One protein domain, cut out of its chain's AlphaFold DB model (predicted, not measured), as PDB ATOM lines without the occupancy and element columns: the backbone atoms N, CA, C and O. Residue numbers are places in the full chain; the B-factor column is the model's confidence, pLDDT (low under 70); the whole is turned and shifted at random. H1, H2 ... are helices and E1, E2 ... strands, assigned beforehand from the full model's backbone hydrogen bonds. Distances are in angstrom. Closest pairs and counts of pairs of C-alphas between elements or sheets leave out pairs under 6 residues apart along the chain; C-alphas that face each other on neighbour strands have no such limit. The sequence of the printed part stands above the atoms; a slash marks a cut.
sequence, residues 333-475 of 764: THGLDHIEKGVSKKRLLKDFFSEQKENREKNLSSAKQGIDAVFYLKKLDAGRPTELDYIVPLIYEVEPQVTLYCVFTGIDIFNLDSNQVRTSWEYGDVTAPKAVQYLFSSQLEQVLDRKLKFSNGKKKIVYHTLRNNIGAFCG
ATOM      1  N   THR A 333      37.583 -22.991  19.238       78.75
ATOM      2  CA  THR A 333      37.812 -23.578  20.561       78.75
ATOM      3  C   THR A 333      36.838 -22.986  21.563       78.75
ATOM      4  O   THR A 333      36.605 -21.780  21.558       78.75
ATOM      5  N   HIS A 334      36.342 -23.800  22.495       70.94
ATOM      6  CA  HIS A 334      35.620 -23.273  23.653       70.94
ATOM      7  C   HIS A 334      36.509 -22.296  24.439       70.94
ATOM      8  O   HIS A 334      37.718 -22.514  24.560       70.94
ATOM      9  N   GLY A 335      35.918 -21.225  24.978       65.38
ATOM     10  CA  GLY A 335      36.652 -20.229  25.758       65.38
ATOM     11  C   GLY A 335      37.439 -20.868  26.907       65.38
ATOM     12  O   GLY A 335      36.928 -21.743  27.610       65.38
ATOM     13  N   LEU A 336      38.680 -20.412  27.115       57.09
ATOM     14  CA  LEU A 336      39.576 -20.911  28.172       57.09
ATOM     15  C   LEU A 336      39.033 -20.664  29.594       57.09
ATOM     16  O   LEU A 336      39.554 -21.216  30.566       57.09
ATOM     17  N   ASP A 337      37.984 -19.854  29.706       51.28
ATOM     18  CA  ASP A 337      37.306 -19.462  30.941       51.28
ATOM     19  C   ASP A 337      36.414 -20.588  31.485       51.28
ATOM     20  O   ASP A 337      36.179 -20.672  32.686       51.28
ATOM     21  N   HIS A 338      35.963 -21.503  30.615       47.25
ATOM     22  CA  HIS A 338      35.181 -22.683  31.005       47.25
ATOM     23  C   HIS A 338      36.047 -23.832  31.539       47.25
ATOM     24  O   HIS A 338      35.527 -24.859  31.968       47.25
ATOM     25  N   ILE A 339      37.371 -23.668  31.507       46.41
ATOM     26  CA  ILE A 339      38.345 -24.684  31.886       46.41
ATOM     27  C   ILE A 339      38.879 -24.367  33.290       46.41
ATOM     28  O   ILE A 339      39.986 -23.841  33.413       46.41
ATOM     29  N   GLU A 340      38.137 -24.670  34.366       38.34
ATOM     30  CA  GLU A 340      38.681 -24.576  35.735       38.34
ATOM     31  C   GLU A 340      38.240 -25.670  36.725       38.34
ATOM     32  O   GLU A 340      37.089 -26.095  36.749       38.34
ATOM     33  N   LYS A 341      39.207 -25.994  37.612       37.81
ATOM     34  CA  LYS A 341      39.187 -26.792  38.865       37.81
ATOM     35  C   LYS A 341      39.570 -28.285  38.849       37.81
ATOM     36  O   LYS A 341      39.233 -29.004  39.783       37.81
ATOM     37  N   GLY A 342      40.415 -28.735  37.913       38.19
ATOM     38  CA  GLY A 342      41.047 -30.066  38.048       38.19
ATOM     39  C   GLY A 342      42.285 -30.338  37.189       38.19
ATOM     40  O   GLY A 342      43.184 -31.068  37.607       38.19
ATOM     41  N   VAL A 343      42.380 -29.719  36.008       48.34
ATOM     42  CA  VAL A 343      43.520 -29.867  35.088       48.34
ATOM     43  C   VAL A 343      44.134 -28.498  34.816       48.34
ATOM     44  O   VAL A 343      43.427 -27.539  34.526       48.34
ATOM     45  N   SER A 344      45.463 -28.391  34.898       66.62
ATOM     46  CA  SER A 344      46.175 -27.154  34.551       66.62
ATOM     47  C   SER A 344      45.853 -26.742  33.105       66.62
ATOM     48  O   SER A 344      46.110 -27.525  32.189       66.62
ATOM     49  N   LYS A 345      45.350 -25.514  32.876       75.12
ATOM     50  CA  LYS A 345      45.078 -24.940  31.532       75.12
ATOM     51  C   LYS A 345      46.258 -25.142  30.566       75.12
ATOM     52  O   LYS A 345      46.072 -25.474  29.399       75.12
ATOM     53  N   LYS A 346      47.487 -25.055  31.088       81.31
ATOM     54  CA  LYS A 346      48.739 -25.345  30.371       81.31
ATOM     55  C   LYS A 346      48.783 -26.753  29.781       81.31
ATOM     56  O   LYS A 346      49.207 -26.933  28.645       81.31
ATOM     57  N   ARG A 347      48.371 -27.761  30.551       80.19
ATOM     58  CA  ARG A 347      48.358 -29.155  30.102       80.19
ATOM     59  C   ARG A 347      47.332 -29.368  28.993       80.19
ATOM     60  O   ARG A 347      47.667 -30.002  28.003       80.19
ATOM     61  N   LEU A 348      46.133 -28.811  29.136       78.81
ATOM     62  CA  LEU A 348      45.089 -28.938  28.116       78.81
ATOM     63  C   LEU A 348      45.509 -28.289  26.798       78.81
ATOM     64  O   LEU A 348      45.331 -28.886  25.743       78.81
ATOM     65  N   LEU A 349      46.156 -27.122  26.856       84.56
ATOM     66  CA  LEU A 349      46.747 -26.507  25.669       84.56
ATOM     67  C   LEU A 349      47.848 -27.380  25.060       84.56
ATOM     68  O   LEU A 349      47.851 -27.583  23.849       84.56
ATOM     69  N   LYS A 350      48.752 -27.947  25.873       85.94
ATOM     70  CA  LYS A 350      49.769 -28.894  25.382       85.94
ATOM     71  C   LYS A 350      49.126 -30.086  24.667       85.94
ATOM     72  O   LYS A 350      49.584 -30.464  23.588       85.94
ATOM     73  N   ASP A 351      48.090 -30.679  25.256       83.12
ATOM     74  CA  ASP A 351      47.337 -31.801  24.680       83.12
ATOM     75  C   ASP A 351      46.703 -31.387  23.343       83.12
ATOM     76  O   ASP A 351      46.925 -32.057  22.335       83.12
ATOM     77  N   PHE A 352      46.057 -30.220  23.300       85.69
ATOM     78  CA  PHE A 352      45.446 -29.661  22.096       85.69
ATOM     79  C   PHE A 352      46.452 -29.434  20.956       85.69
ATOM     80  O   PHE A 352      46.264 -29.974  19.868       85.69
ATOM     81  N   PHE A 353      47.543 -28.691  21.186       88.00
ATOM     82  CA  PHE A 353      48.557 -28.433  20.149       88.00
ATOM     83  C   PHE A 353      49.157 -29.733  19.600       88.00
ATOM     84  O   PHE A 353      49.374 -29.864  18.393       88.00
ATOM     85  N   SER A 354      49.378 -30.711  20.481       85.31
ATOM     86  CA  SER A 354      49.935 -32.009  20.096       85.31
ATOM     87  C   SER A 354      48.965 -32.814  19.232       85.31
ATOM     88  O   SER A 354      49.365 -33.350  18.199       85.31
ATOM     89  N   GLU A 355      47.687 -32.860  19.617       84.62
ATOM     90  CA  GLU A 355      46.641 -33.539  18.850       84.62
ATOM     91  C   GLU A 355      46.484 -32.917  17.455       84.62
ATOM     92  O   GLU A 355      46.421 -33.636  16.455       84.62
ATOM     93  N   GLN A 356      46.472 -31.582  17.361       85.88
ATOM     94  CA  GLN A 356      46.360 -30.904  16.067       85.88
ATOM     95  C   GLN A 356      47.568 -31.177  15.169       85.88
ATOM     96  O   GLN A 356      47.395 -31.420  13.972       85.88
ATOM     97  N   LYS A 357      48.781 -31.210  15.735       84.00
ATOM     98  CA  LYS A 357      49.987 -31.590  14.991       84.00
ATOM     99  C   LYS A 357      49.875 -33.010  14.435       84.00
ATOM    100  O   LYS A 357      50.046 -33.201  13.233       84.00
ATOM    101  N   GLU A 358      49.517 -33.986  15.267       82.06
ATOM    102  CA  GLU A 358      49.353 -35.377  14.827       82.06
ATOM    103  C   GLU A 358      48.279 -35.540  13.746       82.06
ATOM    104  O   GLU A 358      48.476 -36.268  12.772       82.06
ATOM    105  N   ASN A 359      47.134 -34.871  13.905       79.75
ATOM    106  CA  ASN A 359      46.055 -34.908  12.920       79.75
ATOM    107  C   ASN A 359      46.531 -34.372  11.565       79.75
ATOM    108  O   ASN A 359      46.224 -34.951  10.521       79.75
ATOM    109  N   ARG A 360      47.319 -33.294  11.572       77.56
ATOM    110  CA  ARG A 360      47.859 -32.691  10.352       77.56
ATOM    111  C   ARG A 360      48.928 -33.565   9.693       77.56
ATOM    112  O   ARG A 360      48.879 -33.751   8.479       77.56
ATOM    113  N   GLU A 361      49.839 -34.149  10.474       77.38
ATOM    114  CA  GLU A 361      50.856 -35.091   9.980       77.38
ATOM    115  C   GLU A 361      50.213 -36.307   9.289       77.38
ATOM    116  O   GLU A 361      50.649 -36.696   8.203       77.38
ATOM    117  N   LYS A 362      49.135 -36.856   9.872       74.19
ATOM    118  CA  LYS A 362      48.370 -37.981   9.302       74.19
ATOM    119  C   LYS A 362      47.670 -37.621   7.992       74.19
ATOM    120  O   LYS A 362      47.643 -38.442   7.080       74.19
ATOM    121  N   ASN A 363      47.112 -36.415   7.892       69.62
ATOM    122  CA  ASN A 363      46.306 -36.013   6.739       69.62
ATOM    123  C   ASN A 363      47.140 -35.505   5.555       69.62
ATOM    124  O   ASN A 363      46.727 -35.674   4.413       69.62
ATOM    125  N   LEU A 364      48.293 -34.873   5.804       61.97
ATOM    126  CA  LEU A 364      49.028 -34.152   4.757       61.97
ATOM    127  C   LEU A 364      50.346 -34.801   4.323       61.97
ATOM    128  O   LEU A 364      50.962 -34.290   3.393       61.97
ATOM    129  N   SER A 365      50.782 -35.913   4.938       54.22
ATOM    130  CA  SER A 365      52.009 -36.699   4.637       54.22
ATOM    131  C   SER A 365      53.354 -35.935   4.690       54.22
ATOM    132  O   SER A 365      54.409 -36.524   4.941       54.22
ATOM    133  N   SER A 366      53.329 -34.616   4.514       50.97
ATOM    134  CA  SER A 366      54.433 -33.682   4.293       50.97
ATOM    135  C   SER A 366      54.390 -32.476   5.239       50.97
ATOM    136  O   SER A 366      55.383 -31.753   5.342       50.97
ATOM    137  N   ALA A 367      53.282 -32.263   5.962       52.12
ATOM    138  CA  ALA A 367      53.166 -31.173   6.924       52.12
ATOM    139  C   ALA A 367      54.131 -31.392   8.099       52.12
ATOM    140  O   ALA A 367      54.101 -32.435   8.749       52.12
ATOM    141  N   LYS A 368      55.005 -30.407   8.343       54.97
ATOM    142  CA  LYS A 368      56.037 -30.441   9.398       54.97
ATOM    143  C   LYS A 368      55.687 -29.607  10.634       54.97
ATOM    144  O   LYS A 368      56.415 -29.667  11.616       54.97
ATOM    145  N   GLN A 369      54.620 -28.809  10.581       61.69
ATOM    146  CA  GLN A 369      54.189 -27.923  11.666       61.69
ATOM    147  C   GLN A 369      52.704 -28.143  11.966       61.69
ATOM    148  O   GLN A 369      51.940 -28.493  11.069       61.69
ATOM    149  N   GLY A 370      52.324 -27.985  13.238       75.31
ATOM    150  CA  GLY A 370      50.947 -28.126  13.709       75.31
ATOM    151  C   GLY A 370      50.106 -26.890  13.394       75.31
ATOM    152  O   GLY A 370      49.587 -26.753  12.287       75.31
ATOM    153  N   ILE A 371      49.952 -26.010  14.384       86.69
ATOM    154  CA  ILE A 371      49.206 -24.748  14.273       86.69
ATOM    155  C   ILE A 371      50.150 -23.630  13.809       86.69
ATOM    156  O   ILE A 371      51.233 -23.469  14.365       86.69
ATOM    157  N   ASP A 372      49.734 -22.852  12.807       84.62
ATOM    158  CA  ASP A 372      50.536 -21.752  12.251       84.62
ATOM    159  C   ASP A 372      50.392 -20.453  13.068       84.62
ATOM    160  O   ASP A 372      51.379 -19.756  13.341       84.62
ATOM    161  N   ALA A 373      49.159 -20.157  13.491       90.81
ATOM    162  CA  ALA A 373      48.768 -18.939  14.192       90.81
ATOM    163  C   ALA A 373      47.594 -19.188  15.153       90.81
ATOM    164  O   ALA A 373      46.784 -20.093  14.947       90.81
ATOM    165  N   VAL A 374      47.496 -18.359  16.190       92.62
ATOM    166  CA  VAL A 374      46.407 -18.328  17.170       92.62
ATOM    167  C   VAL A 374      45.722 -16.970  17.088       92.62
ATOM    168  O   VAL A 374      46.377 -15.933  17.170       92.62
ATOM    169  N   PHE A 375      44.399 -16.972  16.962       92.69
ATOM    170  CA  PHE A 375      43.600 -15.753  16.935       92.69
ATOM    171  C   PHE A 375      42.906 -15.561  18.277       92.69
ATOM    172  O   PHE A 375      42.089 -16.376  18.694       92.69
ATOM    173  N   TYR A 376      43.234 -14.466  18.949       92.00
ATOM    174  CA  TYR A 376      42.507 -13.997  20.113       92.00
ATOM    175  C   TYR A 376      41.341 -13.118  19.657       92.00
ATOM    176  O   TYR A 376      41.558 -12.070  19.046       92.00
ATOM    177  N   LEU A 377      40.117 -13.547  19.956       90.38
ATOM    178  CA  LEU A 377      38.884 -12.878  19.551       90.38
ATOM    179  C   LEU A 377      38.265 -12.134  20.738       90.38
ATOM    180  O   LEU A 377      38.010 -12.734  21.778       90.38
ATOM    181  N   LYS A 378      37.975 -10.837  20.578       89.31
ATOM    182  CA  LYS A 378      37.223 -10.055  21.579       89.31
ATOM    183  C   LYS A 378      36.310  -9.035  20.907       89.31
ATOM    184  O   LYS A 378      36.669  -8.438  19.900       89.31
ATOM    185  N   LYS A 379      35.137  -8.778  21.478       88.94
ATOM    186  CA  LYS A 379      34.268  -7.688  21.021       88.94
ATOM    187  C   LYS A 379      34.805  -6.328  21.491       88.94
ATOM    188  O   LYS A 379      35.277  -6.212  22.622       88.94
ATOM    189  N   LEU A 380      34.742  -5.296  20.650       86.62
ATOM    190  CA  LEU A 380      35.324  -3.974  20.944       86.62
ATOM    191  C   LEU A 380      34.694  -3.248  22.144       86.62
ATOM    192  O   LEU A 380      35.373  -2.476  22.823       86.62
ATOM    193  N   ASP A 381      33.411  -3.483  22.411       81.56
ATOM    194  CA  ASP A 381      32.664  -2.904  23.533       81.56
ATOM    195  C   ASP A 381      32.852  -3.683  24.849       81.56
ATOM    196  O   ASP A 381      32.451  -3.202  25.907       81.56
ATOM    197  N   ALA A 382      33.539  -4.832  24.830       82.88
ATOM    198  CA  ALA A 382      33.768  -5.686  26.001       82.88
ATOM    199  C   ALA A 382      34.930  -5.221  26.913       82.88
ATOM    200  O   ALA A 382      35.455  -5.997  27.712       82.88
ATOM    201  N   GLY A 383      35.359  -3.959  26.801       83.31
ATOM    202  CA  GLY A 383      36.387  -3.361  27.659       83.31
ATOM    203  C   GLY A 383      37.835  -3.716  27.288       83.31
ATOM    204  O   GLY A 383      38.134  -4.138  26.172       83.31
ATOM    205  N   ARG A 384      38.769  -3.482  28.222       86.56
ATOM    206  CA  ARG A 384      40.210  -3.731  28.013       86.56
ATOM    207  C   ARG A 384      40.505  -5.242  28.020       86.56
ATOM    208  O   ARG A 384      39.977  -5.928  28.891       86.56
ATOM    209  N   PRO A 385      41.342  -5.766  27.105       87.81
ATOM    210  CA  PRO A 385      41.684  -7.182  27.029       87.81
ATOM    211  C   PRO A 385      42.789  -7.558  28.037       87.81
ATOM    212  O   PRO A 385      43.854  -8.031  27.650       87.81
ATOM    213  N   THR A 386      42.569  -7.314  29.332       84.88
ATOM    214  CA  THR A 386      43.553  -7.615  30.392       84.88
ATOM    215  C   THR A 386      43.859  -9.109  30.522       84.88
ATOM    216  O   THR A 386      44.906  -9.483  31.034       84.88
ATOM    217  N   GLU A 387      42.985  -9.981  30.019       85.88
ATOM    218  CA  GLU A 387      43.217 -11.425  29.919       85.88
ATOM    219  C   GLU A 387      44.454 -11.787  29.070       85.88
ATOM    220  O   GLU A 387      45.063 -12.842  29.283       85.88
ATOM    221  N   LEU A 388      44.901 -10.895  28.175       88.31
ATOM    222  CA  LEU A 388      46.152 -11.062  27.426       88.31
ATOM    223  C   LEU A 388      47.378 -11.164  28.343       88.31
ATOM    224  O   LEU A 388      48.339 -11.848  27.978       88.31
ATOM    225  N   ASP A 389      47.314 -10.596  29.554       86.50
ATOM    226  CA  ASP A 389      48.381 -10.686  30.556       86.50
ATOM    227  C   ASP A 389      48.700 -12.132  30.959       86.50
ATOM    228  O   ASP A 389      49.789 -12.418  31.471       86.50
ATOM    229  N   TYR A 390      47.734 -13.035  30.789       85.19
ATOM    230  CA  TYR A 390      47.854 -14.460  31.075       85.19
ATOM    231  C   TYR A 390      47.916 -15.301  29.794       85.19
ATOM    232  O   TYR A 390      48.748 -16.204  29.702       85.19
ATOM    233  N   ILE A 391      47.086 -14.987  28.794       87.25
ATOM    234  CA  ILE A 391      46.973 -15.768  27.553       87.25
ATOM    235  C   ILE A 391      48.281 -15.755  26.756       87.25
ATOM    236  O   ILE A 391      48.738 -16.814  26.323       87.25
ATOM    237  N   VAL A 392      48.906 -14.582  26.582       89.50
ATOM    238  CA  VAL A 392      50.115 -14.467  25.750       89.50
ATOM    239  C   VAL A 392      51.272 -15.282  26.346       89.50
ATOM    240  O   VAL A 392      51.801 -16.142  25.637       89.50
ATOM    241  N   PRO A 393      51.644 -15.120  27.635       88.69
ATOM    242  CA  PRO A 393      52.696 -15.942  28.229       88.69
ATOM    243  C   PRO A 393      52.377 -17.437  28.227       88.69
ATOM    244  O   PRO A 393      53.272 -18.241  27.984       88.69
ATOM    245  N   LEU A 394      51.117 -17.820  28.466       88.81
ATOM    246  CA  LEU A 394      50.716 -19.225  28.493       88.81
ATOM    247  C   LEU A 394      50.912 -19.901  27.131       88.81
ATOM    248  O   LEU A 394      51.461 -21.001  27.070       88.81
ATOM    249  N   ILE A 395      50.492 -19.249  26.044       90.69
ATOM    250  CA  ILE A 395      50.634 -19.790  24.687       90.69
ATOM    251  C   ILE A 395      52.109 -19.925  24.314       90.69
ATOM    252  O   ILE A 395      52.522 -21.000  23.886       90.69
ATOM    253  N   TYR A 396      52.913 -18.883  24.540       91.56
ATOM    254  CA  TYR A 396      54.344 -18.925  24.231       91.56
ATOM    255  C   TYR A 396      55.137 -19.866  25.150       91.56
ATOM    256  O   TYR A 396      56.204 -20.329  24.765       91.56
ATOM    257  N   GLU A 397      54.635 -20.191  26.344       88.62
ATOM    258  CA  GLU A 397      55.232 -21.236  27.181       88.62
ATOM    259  C   GLU A 397      54.913 -22.651  26.670       88.62
ATOM    260  O   GLU A 397      55.727 -23.564  26.820       88.62
ATOM    261  N   VAL A 398      53.722 -22.854  26.104       88.75
ATOM    262  CA  VAL A 398      53.278 -24.159  25.598       88.75
ATOM    263  C   VAL A 398      53.874 -24.454  24.223       88.75
ATOM    264  O   VAL A 398      54.472 -25.514  24.043       88.75
ATOM    265  N   GLU A 399      53.736 -23.520  23.283       91.00
ATOM    266  CA  GLU A 399      54.151 -23.668  21.887       91.00
ATOM    267  C   GLU A 399      54.824 -22.355  21.407       91.00
ATOM    268  O   GLU A 399      54.209 -21.540  20.720       91.00
ATOM    269  N   PRO A 400      56.096 -22.101  21.780       91.62
ATOM    270  CA  PRO A 400      56.796 -20.830  21.540       91.62
ATOM    271  C   PRO A 400      56.947 -20.433  20.060       91.62
ATOM    272  O   PRO A 400      57.264 -19.284  19.755       91.62
ATOM    273  N   GLN A 401      56.748 -21.368  19.134       87.81
ATOM    274  CA  GLN A 401      56.813 -21.150  17.693       87.81
ATOM    275  C   GLN A 401      55.532 -20.570  17.090       87.81
ATOM    276  O   GLN A 401      55.590 -20.132  15.940       87.81
ATOM    277  N   VAL A 402      54.379 -20.592  17.771       89.44
ATOM    278  CA  VAL A 402      53.149 -20.007  17.207       89.44
ATOM    279  C   VAL A 402      53.154 -18.488  17.335       89.44
ATOM    280  O   VAL A 402      53.967 -17.904  18.046       89.44
ATOM    281  N   THR A 403      52.239 -17.827  16.633       89.12
ATOM    282  CA  THR A 403      52.016 -16.387  16.787       89.12
ATOM    283  C   THR A 403      50.595 -16.105  17.164       89.12
ATOM    284  O   THR A 403      49.680 -16.722  16.630       89.12
ATOM    285  N   LEU A 404      50.436 -15.156  18.078       92.12
ATOM    286  CA  LEU A 404      49.143 -14.668  18.504       92.12
ATOM    287  C   LEU A 404      48.796 -13.383  17.754       92.12
ATOM    288  O   LEU A 404      49.603 -12.457  17.714       92.12
ATOM    289  N   TYR A 405      47.588 -13.337  17.206       92.62
ATOM    290  CA  TYR A 405      46.995 -12.166  16.569       92.62
ATOM    291  C   TYR A 405      45.733 -11.762  17.325       92.62
ATOM    292  O   TYR A 405      44.966 -12.622  17.754       92.62
ATOM    293  N   CYS A 406      45.498 -10.461  17.481       91.44
ATOM    294  CA  CYS A 406      44.278  -9.948  18.096       91.44
ATOM    295  C   CYS A 406      43.274  -9.558  17.013       91.44
ATOM    296  O   CYS A 406      43.576  -8.741  16.145       91.44
ATOM    297  N   VAL A 407      42.071 -10.120  17.081       91.06
ATOM    298  CA  VAL A 407      40.967  -9.828  16.168       91.06
ATOM    299  C   VAL A 407      39.796  -9.302  16.985       91.06
ATOM    300  O   VAL A 407      39.292  -9.967  17.891       91.06
ATOM    301  N   PHE A 408      39.357  -8.092  16.655       89.62
ATOM    302  CA  PHE A 408      38.260  -7.435  17.336       89.62
ATOM    303  C   PHE A 408      36.987  -7.399  16.491       89.62
ATOM    304  O   PHE A 408      36.998  -6.951  15.343       89.62
ATOM    305  N   THR A 409      35.879  -7.847  17.083       89.19
ATOM    306  CA  THR A 409      34.552  -7.874  16.451       89.19
ATOM    307  C   THR A 409      33.668  -6.716  16.926       89.19
ATOM    308  O   THR A 409      33.962  -6.056  17.927       89.19
ATOM    309  N   GLY A 410      32.560  -6.468  16.222       85.31
ATOM    310  CA  GLY A 410      31.568  -5.457  16.615       85.31
ATOM    311  C   GLY A 410      31.961  -4.028  16.241       85.31
ATOM    312  O   GLY A 410      31.637  -3.084  16.957       85.31
ATOM    313  N   ILE A 411      32.706  -3.856  15.149       83.19
ATOM    314  CA  ILE A 411      33.120  -2.532  14.663       83.19
ATOM    315  C   ILE A 411      31.957  -1.679  14.147       83.19
ATOM    316  O   ILE A 411      32.011  -0.451  14.190       83.19
ATOM    317  N   ASP A 412      30.875  -2.327  13.730       81.75
ATOM    318  CA  ASP A 412      29.625  -1.706  13.307       81.75
ATOM    319  C   ASP A 412      28.979  -0.838  14.392       81.75
ATOM    320  O   ASP A 412      28.344   0.162  14.062       81.75
ATOM    321  N   ILE A 413      29.227  -1.143  15.669       80.88
ATOM    322  CA  ILE A 413      28.736  -0.369  16.821       80.88
ATOM    323  C   ILE A 413      29.214   1.085  16.766       80.88
ATOM    324  O   ILE A 413      28.513   1.994  17.203       80.88
ATOM    325  N   PHE A 414      30.405   1.312  16.218       72.44
ATOM    326  CA  PHE A 414      31.007   2.637  16.160       72.44
ATOM    327  C   PHE A 414      30.670   3.380  14.861       72.44
ATOM    328  O   PHE A 414      31.036   4.544  14.733       72.44
ATOM    329  N   ASN A 415      29.997   2.716  13.907       66.81
ATOM    330  CA  ASN A 415      29.673   3.216  12.565       66.81
ATOM    331  C   ASN A 415      30.823   4.013  11.914       66.81
ATOM    332  O   ASN A 415      30.592   5.022  11.252       66.81
ATOM    333  N   LEU A 416      32.064   3.571  12.142       64.69
ATOM    334  CA  LEU A 416      33.259   4.262  11.675       64.69
ATOM    335  C   LEU A 416      33.380   4.121  10.158       64.69
ATOM    336  O   LEU A 416      33.132   3.047   9.599       64.69
ATOM    337  N   ASP A 417      33.821   5.190   9.500       63.12
ATOM    338  CA  ASP A 417      34.276   5.098   8.117       63.12
ATOM    339  C   ASP A 417      35.568   4.272   8.055       63.12
ATOM    340  O   ASP A 417      36.421   4.355   8.945       63.12
ATOM    341  N   SER A 418      35.755   3.492   6.986       60.84
ATOM    342  CA  SER A 418      36.926   2.613   6.813       60.84
ATOM    343  C   SER A 418      38.258   3.358   6.981       60.84
ATOM    344  O   SER A 418      39.194   2.833   7.584       60.84
ATOM    345  N   ASN A 419      38.323   4.618   6.539       60.69
ATOM    346  CA  ASN A 419      39.495   5.482   6.697       60.69
ATOM    347  C   ASN A 419      39.777   5.877   8.157       60.69
ATOM    348  O   ASN A 419      40.942   5.980   8.531       60.69
ATOM    349  N   GLN A 420      38.750   6.055   8.993       60.38
ATOM    350  CA  GLN A 420      38.925   6.373  10.418       60.38
ATOM    351  C   GLN A 420      39.440   5.161  11.202       60.38
ATOM    352  O   GLN A 420      40.271   5.305  12.098       60.38
ATOM    353  N   VAL A 421      38.993   3.955  10.840       61.34
ATOM    354  CA  VAL A 421      39.493   2.693  11.416       61.34
ATOM    355  C   VAL A 421      40.956   2.458  11.037       61.34
ATOM    356  O   VAL A 421      41.728   1.939  11.841       61.34
ATOM    357  N   ARG A 422      41.347   2.819   9.809       61.28
ATOM    358  CA  ARG A 422      42.725   2.689   9.313       61.28
ATOM    359  C   ARG A 422      43.706   3.509  10.146       61.28
ATOM    360  O   ARG A 422      44.598   2.926  10.751       61.28
ATOM    361  N   THR A 423      43.486   4.813  10.262       59.66
ATOM    362  CA  THR A 423      44.433   5.723  10.923       59.66
ATOM    363  C   THR A 423      44.424   5.627  12.447       59.66
ATOM    364  O   THR A 423      45.485   5.664  13.061       59.66
ATOM    365  N   SER A 424      43.263   5.469  13.092       60.41
ATOM    366  CA  SER A 424      43.197   5.479  14.567       60.41
ATOM    367  C   SER A 424      43.829   4.241  15.217       60.41
ATOM    368  O   SER A 424      44.415   4.339  16.297       60.41
ATOM    369  N   TRP A 425      43.751   3.072  14.569       73.19
ATOM    370  CA  TRP A 425      44.242   1.816  15.150       73.19
ATOM    371  C   TRP A 425      45.736   1.594  14.937       73.19
ATOM    372  O   TRP A 425      46.343   0.888  15.731       73.19
ATOM    373  N   GLU A 426      46.336   2.191  13.909       66.56
ATOM    374  CA  GLU A 426      47.774   2.058  13.630       66.56
ATOM    375  C   GLU A 426      48.653   2.729  14.690       66.56
ATOM    376  O   GLU A 426      49.793   2.315  14.900       66.56
ATOM    377  N   TYR A 427      48.103   3.715  15.404       67.06
ATOM    378  CA  TYR A 427      48.827   4.485  16.417       67.06
ATOM    379  C   TYR A 427      48.271   4.325  17.835       67.06
ATOM    380  O   TYR A 427      48.845   4.877  18.772       67.06
ATOM    381  N   GLY A 428      47.168   3.588  18.011       64.44
ATOM    382  CA  GLY A 428      46.524   3.436  19.318       64.44
ATOM    383  C   GLY A 428      46.104   4.769  19.947       64.44
ATOM    384  O   GLY A 428      46.202   4.922  21.163       64.44
ATOM    385  N   ASP A 429      45.677   5.731  19.125       72.88
ATOM    386  CA  ASP A 429      45.303   7.081  19.560       72.88
ATOM    387  C   ASP A 429      44.136   7.063  20.576       72.88
ATOM    388  O   ASP A 429      43.395   6.086  20.703       72.88
ATOM    389  N   VAL A 430      43.927   8.169  21.294       67.81
ATOM    390  CA  VAL A 430      42.830   8.391  22.250       67.81
ATOM    391  C   VAL A 430      41.452   8.156  21.615       67.81
ATOM    392  O   VAL A 430      40.497   7.812  22.313       67.81
ATOM    393  N   THR A 431      41.349   8.308  20.293       71.12
ATOM    394  CA  THR A 431      40.140   8.029  19.505       71.12
ATOM    395  C   THR A 431      39.894   6.537  19.250       71.12
ATOM    396  O   THR A 431      38.769   6.148  18.935       71.12
ATOM    397  N   ALA A 432      40.903   5.677  19.418       78.44
ATOM    398  CA  ALA A 432      40.766   4.236  19.241       78.44
ATOM    399  C   ALA A 432      39.969   3.597  20.396       78.44
ATOM    400  O   ALA A 432      40.010   4.082  21.529       78.44
ATOM    401  N   PRO A 433      39.276   2.464  20.175       82.81
ATOM    402  CA  PRO A 433      38.621   1.730  21.254       82.81
ATOM    403  C   PRO A 433      39.602   1.340  22.369       82.81
ATOM    404  O   PRO A 433      40.749   0.983  22.101       82.81
ATOM    405  N   LYS A 434      39.141   1.315  23.628       85.38
ATOM    406  CA  LYS A 434      39.977   0.959  24.800       85.38
ATOM    407  C   LYS A 434      40.712  -0.374  24.637       85.38
ATOM    408  O   LYS A 434      41.805  -0.531  25.177       85.38
ATOM    409  N   ALA A 435      40.106  -1.325  23.926       86.88
ATOM    410  CA  ALA A 435      40.724  -2.610  23.642       86.88
ATOM    411  C   ALA A 435      41.967  -2.482  22.750       86.88
ATOM    412  O   ALA A 435      42.983  -3.112  23.028       86.88
ATOM    413  N   VAL A 436      41.898  -1.608  21.743       87.56
ATOM    414  CA  VAL A 436      43.006  -1.278  20.843       87.56
ATOM    415  C   VAL A 436      44.057  -0.457  21.583       87.56
ATOM    416  O   VAL A 436      45.220  -0.836  21.568       87.56
ATOM    417  N   GLN A 437      43.662   0.590  22.318       88.12
ATOM    418  CA  GLN A 437      44.592   1.416  23.108       88.12
ATOM    419  C   GLN A 437      45.462   0.580  24.057       88.12
ATOM    420  O   GLN A 437      46.648   0.846  24.229       88.12
ATOM    421  N   TYR A 438      44.884  -0.455  24.673       89.75
ATOM    422  CA  TYR A 438      45.630  -1.339  25.562       89.75
ATOM    423  C   TYR A 438      46.765  -2.089  24.839       89.75
ATOM    424  O   TYR A 438      47.831  -2.261  25.433       89.75
ATOM    425  N   LEU A 439      46.599  -2.459  23.562       89.75
ATOM    426  CA  LEU A 439      47.657  -3.109  22.775       89.75
ATOM    427  C   LEU A 439      48.870  -2.202  22.516       89.75
ATOM    428  O   LEU A 439      49.958  -2.708  22.266       89.75
ATOM    429  N   PHE A 440      48.691  -0.882  22.614       89.19
ATOM    430  CA  PHE A 440      49.756   0.122  22.506       89.19
ATOM    431  C   PHE A 440      50.224   0.643  23.872       89.19
ATOM    432  O   PHE A 440      51.059   1.545  23.949       89.19
ATOM    433  N   SER A 441      49.674   0.113  24.966       87.44
ATOM    434  CA  SER A 441      49.973   0.599  26.307       87.44
ATOM    435  C   SER A 441      51.290   0.037  26.846       87.44
ATOM    436  O   SER A 441      51.638  -1.124  26.626       87.44
ATOM    437  N   SER A 442      51.967   0.833  27.677       87.44
ATOM    438  CA  SER A 442      53.144   0.381  28.430       87.44
ATOM    439  C   SER A 442      52.831  -0.770  29.391       87.44
ATOM    440  O   SER A 442      53.733  -1.514  29.768       87.44
ATOM    441  N   GLN A 443      51.563  -0.946  29.779       87.50
ATOM    442  CA  GLN A 443      51.135  -2.058  30.620       87.50
ATOM    443  C   GLN A 443      51.348  -3.399  29.911       87.50
ATOM    444  O   GLN A 443      51.974  -4.284  30.492       87.50
ATOM    445  N   LEU A 444      50.880  -3.544  28.664       88.06
ATOM    446  CA  LEU A 444      51.076  -4.782  27.907       88.06
ATOM    447  C   LEU A 444      52.569  -5.040  27.675       88.06
ATOM    448  O   LEU A 444      53.045  -6.145  27.926       88.06
ATOM    449  N   GLU A 445      53.323  -4.015  27.275       90.12
ATOM    450  CA  GLU A 445      54.772  -4.125  27.067       90.12
ATOM    451  C   GLU A 445      55.502  -4.619  28.329       90.12
ATOM    452  O   GLU A 445      56.287  -5.564  28.259       90.12
ATOM    453  N   GLN A 446      55.180  -4.065  29.505       89.25
ATOM    454  CA  GLN A 446      55.742  -4.513  30.786       89.25
ATOM    455  C   GLN A 446      55.371  -5.958  31.125       89.25
ATOM    456  O   GLN A 446      56.166  -6.675  31.736       89.25
ATOM    457  N   VAL A 447      54.165  -6.401  30.769       87.50
ATOM    458  CA  VAL A 447      53.734  -7.776  31.029       87.50
ATOM    459  C   VAL A 447      54.478  -8.758  30.133       87.50
ATOM    460  O   VAL A 447      54.963  -9.777  30.633       87.50
ATOM    461  N   LEU A 448      54.637  -8.433  28.849       89.44
ATOM    462  CA  LEU A 448      55.452  -9.227  27.931       89.44
ATOM    463  C   LEU A 448      56.906  -9.288  28.405       89.44
ATOM    464  O   LEU A 448      57.491 -10.371  28.428       89.44
ATOM    465  N   ASP A 449      57.464  -8.165  28.857       89.50
ATOM    466  CA  ASP A 449      58.840  -8.120  29.346       89.50
ATOM    467  C   ASP A 449      59.055  -8.968  30.611       89.50
ATOM    468  O   ASP A 449      60.030  -9.714  30.711       89.50
ATOM    469  N   ARG A 450      58.115  -8.927  31.561       88.19
ATOM    470  CA  ARG A 450      58.231  -9.679  32.821       88.19
ATOM    471  C   ARG A 450      57.948 -11.171  32.679       88.19
ATOM    472  O   ARG A 450      58.518 -11.958  33.430       88.19
ATOM    473  N   LYS A 451      57.019 -11.561  31.800       89.75
ATOM    474  CA  LYS A 451      56.478 -12.932  31.773       89.75
ATOM    475  C   LYS A 451      57.009 -13.797  30.631       89.75
ATOM    476  O   LYS A 451      56.980 -15.020  30.761       89.75
ATOM    477  N   LEU A 452      57.486 -13.213  29.529       92.31
ATOM    478  CA  LEU A 452      58.102 -13.992  28.452       92.31
ATOM    479  C   LEU A 452      59.561 -14.310  28.781       92.31
ATOM    480  O   LEU A 452      60.319 -13.453  29.228       92.31
ATOM    481  N   LYS A 453      59.957 -15.556  28.510       92.69
ATOM    482  CA  LYS A 453      61.312 -16.070  28.770       92.69
ATOM    483  C   LYS A 453      62.295 -15.802  27.618       92.69
ATOM    484  O   LYS A 453      63.443 -16.216  27.713       92.69
ATOM    485  N   PHE A 454      61.848 -15.161  26.537       94.00
ATOM    486  CA  PHE A 454      62.674 -14.827  25.373       94.00
ATOM    487  C   PHE A 454      63.616 -13.653  25.645       94.00
ATOM    488  O   PHE A 454      63.416 -12.914  26.612       94.00
ATOM    489  N   SER A 455      64.564 -13.424  24.733       93.12
ATOM    490  CA  SER A 455      65.371 -12.208  24.758       93.12
ATOM    491  C   SER A 455      64.531 -10.942  24.594       93.12
ATOM    492  O   SER A 455      63.421 -10.945  24.049       93.12
ATOM    493  N   ASN A 456      65.102  -9.813  25.013       92.50
ATOM    494  CA  ASN A 456      64.486  -8.497  24.836       92.50
ATOM    495  C   ASN A 456      64.169  -8.178  23.370       92.50
ATOM    496  O   ASN A 456      63.139  -7.565  23.086       92.50
ATOM    497  N   GLY A 457      65.014  -8.606  22.432       90.50
ATOM    498  CA  GLY A 457      64.764  -8.399  21.008       90.50
ATOM    499  C   GLY A 457      63.568  -9.217  20.513       90.50
ATOM    500  O   GLY A 457      62.662  -8.681  19.874       90.50
ATOM    501  N   LYS A 458      63.471 -10.489  20.914       92.19
ATOM    502  CA  LYS A 458      62.328 -11.342  20.563       92.19
ATOM    503  C   LYS A 458      61.019 -10.891  21.214       92.19
ATOM    504  O   LYS A 458      59.981 -10.896  20.554       92.19
ATOM    505  N   LYS A 459      61.051 -10.435  22.470       93.62
ATOM    506  CA  LYS A 459      59.894  -9.814  23.143       93.62
ATOM    507  C   LYS A 459      59.362  -8.614  22.359       93.62
ATOM    508  O   LYS A 459      58.151  -8.497  22.172       93.62
ATOM    509  N   LYS A 460      60.253  -7.760  21.839       91.69
ATOM    510  CA  LYS A 460      59.867  -6.630  20.980       91.69
ATOM    511  C   LYS A 460      59.199  -7.098  19.691       91.69
ATOM    512  O   LYS A 460      58.179  -6.519  19.334       91.69
ATOM    513  N   ILE A 461      59.702  -8.152  19.043       90.56
ATOM    514  CA  ILE A 461      59.063  -8.732  17.847       90.56
ATOM    515  C   ILE A 461      57.644  -9.218  18.165       90.56
ATOM    516  O   ILE A 461      56.713  -8.902  17.425       90.56
ATOM    517  N   VAL A 462      57.450  -9.928  19.284       92.00
ATOM    518  CA  VAL A 462      56.114 -10.370  19.728       92.00
ATOM    519  C   VAL A 462      55.190  -9.170  19.941       92.00
ATOM    520  O   VAL A 462      54.077  -9.154  19.416       92.00
ATOM    521  N   TYR A 463      55.661  -8.140  20.648       91.62
ATOM    522  CA  TYR A 463      54.898  -6.913  20.879       91.62
ATOM    523  C   TYR A 463      54.537  -6.187  19.571       91.62
ATOM    524  O   TYR A 463      53.396  -5.767  19.386       91.62
ATOM    525  N   HIS A 464      55.483  -6.091  18.631       88.69
ATOM    526  CA  HIS A 464      55.267  -5.470  17.322       88.69
ATOM    527  C   HIS A 464      54.241  -6.245  16.498       88.69
ATOM    528  O   HIS A 464      53.314  -5.645  15.964       88.69
ATOM    529  N   THR A 465      54.356  -7.572  16.469       89.12
ATOM    530  CA  THR A 465      53.432  -8.429  15.721       89.12
ATOM    531  C   THR A 465      51.999  -8.277  16.242       89.12
ATOM    532  O   THR A 465      51.072  -8.161  15.442       89.12
ATOM    533  N   LEU A 466      51.814  -8.201  17.568       89.56
ATOM    534  CA  LEU A 466      50.504  -8.016  18.204       89.56
ATOM    535  C   LEU A 466      49.853  -6.672  17.857       89.56
ATOM    536  O   LEU A 466      48.672  -6.637  17.514       89.56
ATOM    537  N   ARG A 467      50.606  -5.568  17.946       86.94
ATOM    538  CA  ARG A 467      50.061  -4.216  17.734       86.94
ATOM    539  C   ARG A 467      49.901  -3.851  16.255       86.94
ATOM    540  O   ARG A 467      48.999  -3.100  15.905       86.94
ATOM    541  N   ASN A 468      50.759  -4.377  15.377       83.38
ATOM    542  CA  ASN A 468      50.741  -4.025  13.957       83.38
ATOM    543  C   ASN A 468      49.661  -4.798  13.191       83.38
ATOM    544  O   ASN A 468      49.130  -4.291  12.200       83.38
ATOM    545  N   ASN A 469      49.299  -5.997  13.651       85.81
ATOM    546  CA  ASN A 469      48.406  -6.916  12.940       85.81
ATOM    547  C   ASN A 469      47.057  -7.085  13.639       85.81
ATOM    548  O   ASN A 469      46.543  -8.194  13.785       85.81
ATOM    549  N   ILE A 470      46.478  -5.967  14.075       86.25
ATOM    550  CA  ILE A 470      45.155  -5.954  14.690       86.25
ATOM    551  C   ILE A 470      44.094  -6.157  13.604       86.25
ATOM    552  O   ILE A 470      43.966  -5.359  12.671       86.25
ATOM    553  N   GLY A 471      43.314  -7.226  13.743       81.25
ATOM    554  CA  GLY A 471      42.158  -7.502  12.902       81.25
ATOM    555  C   GLY A 471      40.936  -6.727  13.378       81.25
ATOM    556  O   GLY A 471      40.619  -6.735  14.565       81.25
ATOM    557  N   ALA A 472      40.225  -6.095  12.451       80.19
ATOM    558  CA  ALA A 472      38.881  -5.580  12.679       80.19
ATOM    559  C   ALA A 472      37.914  -6.409  11.838       80.19
ATOM    560  O   ALA A 472      38.161  -6.572  10.643       80.19
ATOM    561  N   PHE A 473      36.847  -6.930  12.444       84.69
ATOM    562  CA  PHE A 473      35.894  -7.780  11.736       84.69
ATOM    563  C   PHE A 473      34.440  -7.374  11.985       84.69
ATOM    564  O   PHE A 473      34.022  -7.135  13.124       84.69
ATOM    565  N   CYS A 474      33.649  -7.358  10.913       85.00
ATOM    566  CA  CYS A 474      32.198  -7.218  10.966       85.00
ATOM    567  C   CYS A 474      31.519  -8.319  10.148       85.00
ATOM    568  O   CYS A 474      31.871  -8.537   8.993       85.00
ATOM    569  N   GLY A 475      30.514  -8.975  10.730       82.25
ATOM    570  CA  GLY A 475      29.710  -9.981  10.030       82.25
ATOM    571  C   GLY A 475      28.587  -9.405   9.161       82.25
ATOM    572  O   GLY A 475      27.864 -10.176   8.541       82.25
TER     573      GLY A 475
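What this domain is: This is residues 333 to 475 of the 764 residues of an uncharacterized protein of Paenibacillus barcinonensis (UniProt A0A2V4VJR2). A small sheet of three parallel strands forms a wall, with helices H2, H5, H6 and H7 gathered on one side of it; H2 lies over E1 and E2, while H5 and H7 graze the sheet. The longest helix, H1, stands beyond one end of the sheet and meets H2 with its residues 346 to 350, and H3, a helix of four residues, and H4, one of ten, lie toward the other end. The printed part has 143 residues with seven named helices and three strands, in the order H1 E1 H2 E2 H3 H4 H5 H6 H7 E3; the sheet runs E1 E2 E3, all parallel. The class is mostly helix, and the whole is compact, with a radius of gyration of the C-alphas of 16.6 A and spans of 45 by 35 by 35 A.

Where its parts are: E1, residues 373 to 379, is 19.6 A long; E2, residues 403 to 409, 19.4 A; E3, residues 471 to 473, ends with C-alpha 473 at (35.894, -7.780, 11.736). H1, residues 345 to 364, begins with C-alpha 345 at (45.078, -24.940, 31.532) and is 28.6 A long. H2 is residues 388 to 398, 15.0 A; H3, 411 to 414; H4, 418 to 427, 15.4 A; H5, 434 to 439; H6, 442 to 451, 14.1 A; H7, 456 to 468, 18.1 A.

How they stand to each other: E1 and E2 are parallel neighbours at 25 degrees, with N 376 and O 405 at 2.8 A, within hydrogen-bond range. E2 and E3 are parallel at 31 degrees, with N 471 and O 406 at 2.9 A. E1, H2, E2 form a strand-helix-strand unit, two parallel neighbour strands with a helix between, its crossover right-handed; E2, the helices H3 to H7 and E3 form another. H2 is on the sheet, over E1 and E2, at a height over the sheet of 9.9 A, and runs along the strands at 23 degrees to E2 on the local plane. H7 only grazes the sheet with residues 462 to 468; the closest C-alphas of E2 and H7, Tyr 405 and Leu 466, are 5.7 A apart. H5 only grazes it with residues 435 to 439. H6 touches H2 at a shallow tilt of 30 degrees, the same way, the closest C-alphas being Pro 393 and Lys 451, 6.0 A. H6 and H7 form a helical hairpin at a steep tilt of 44 degrees, opposite ways, the closest C-alphas being Asp 449 and Lys 459, 6.5 A. H1 touches H2 with residues 346 to 350 alone, at a steep tilt of 54 degrees, the closest C-alphas being Lys 350 and Val 398, 5.9 A. H4 is close to but not clearly touching H5, the closest C-alphas being Trp 425 and Val 436, 6.6 A; H3 and H4 are apart. Every O i to N i+4 pair is within hydrogen-bond range in H1, H6 and H7, but 6 of 7 in H2, 3 of 6 in H4 and 1 of 2 in H5; H3 is too short for such a pair.

The domain as a whole: The two farthest C-alphas, Ser 365 and Val 430, are 49.3 A apart. The printed part has no cut, and no link is long. Residues 333 to 344 hold no named element. The mean pLDDT of the printed part is 80.0; 31 residues are under 70, among them 335 to 344, 363 to 369 and 415 to 424.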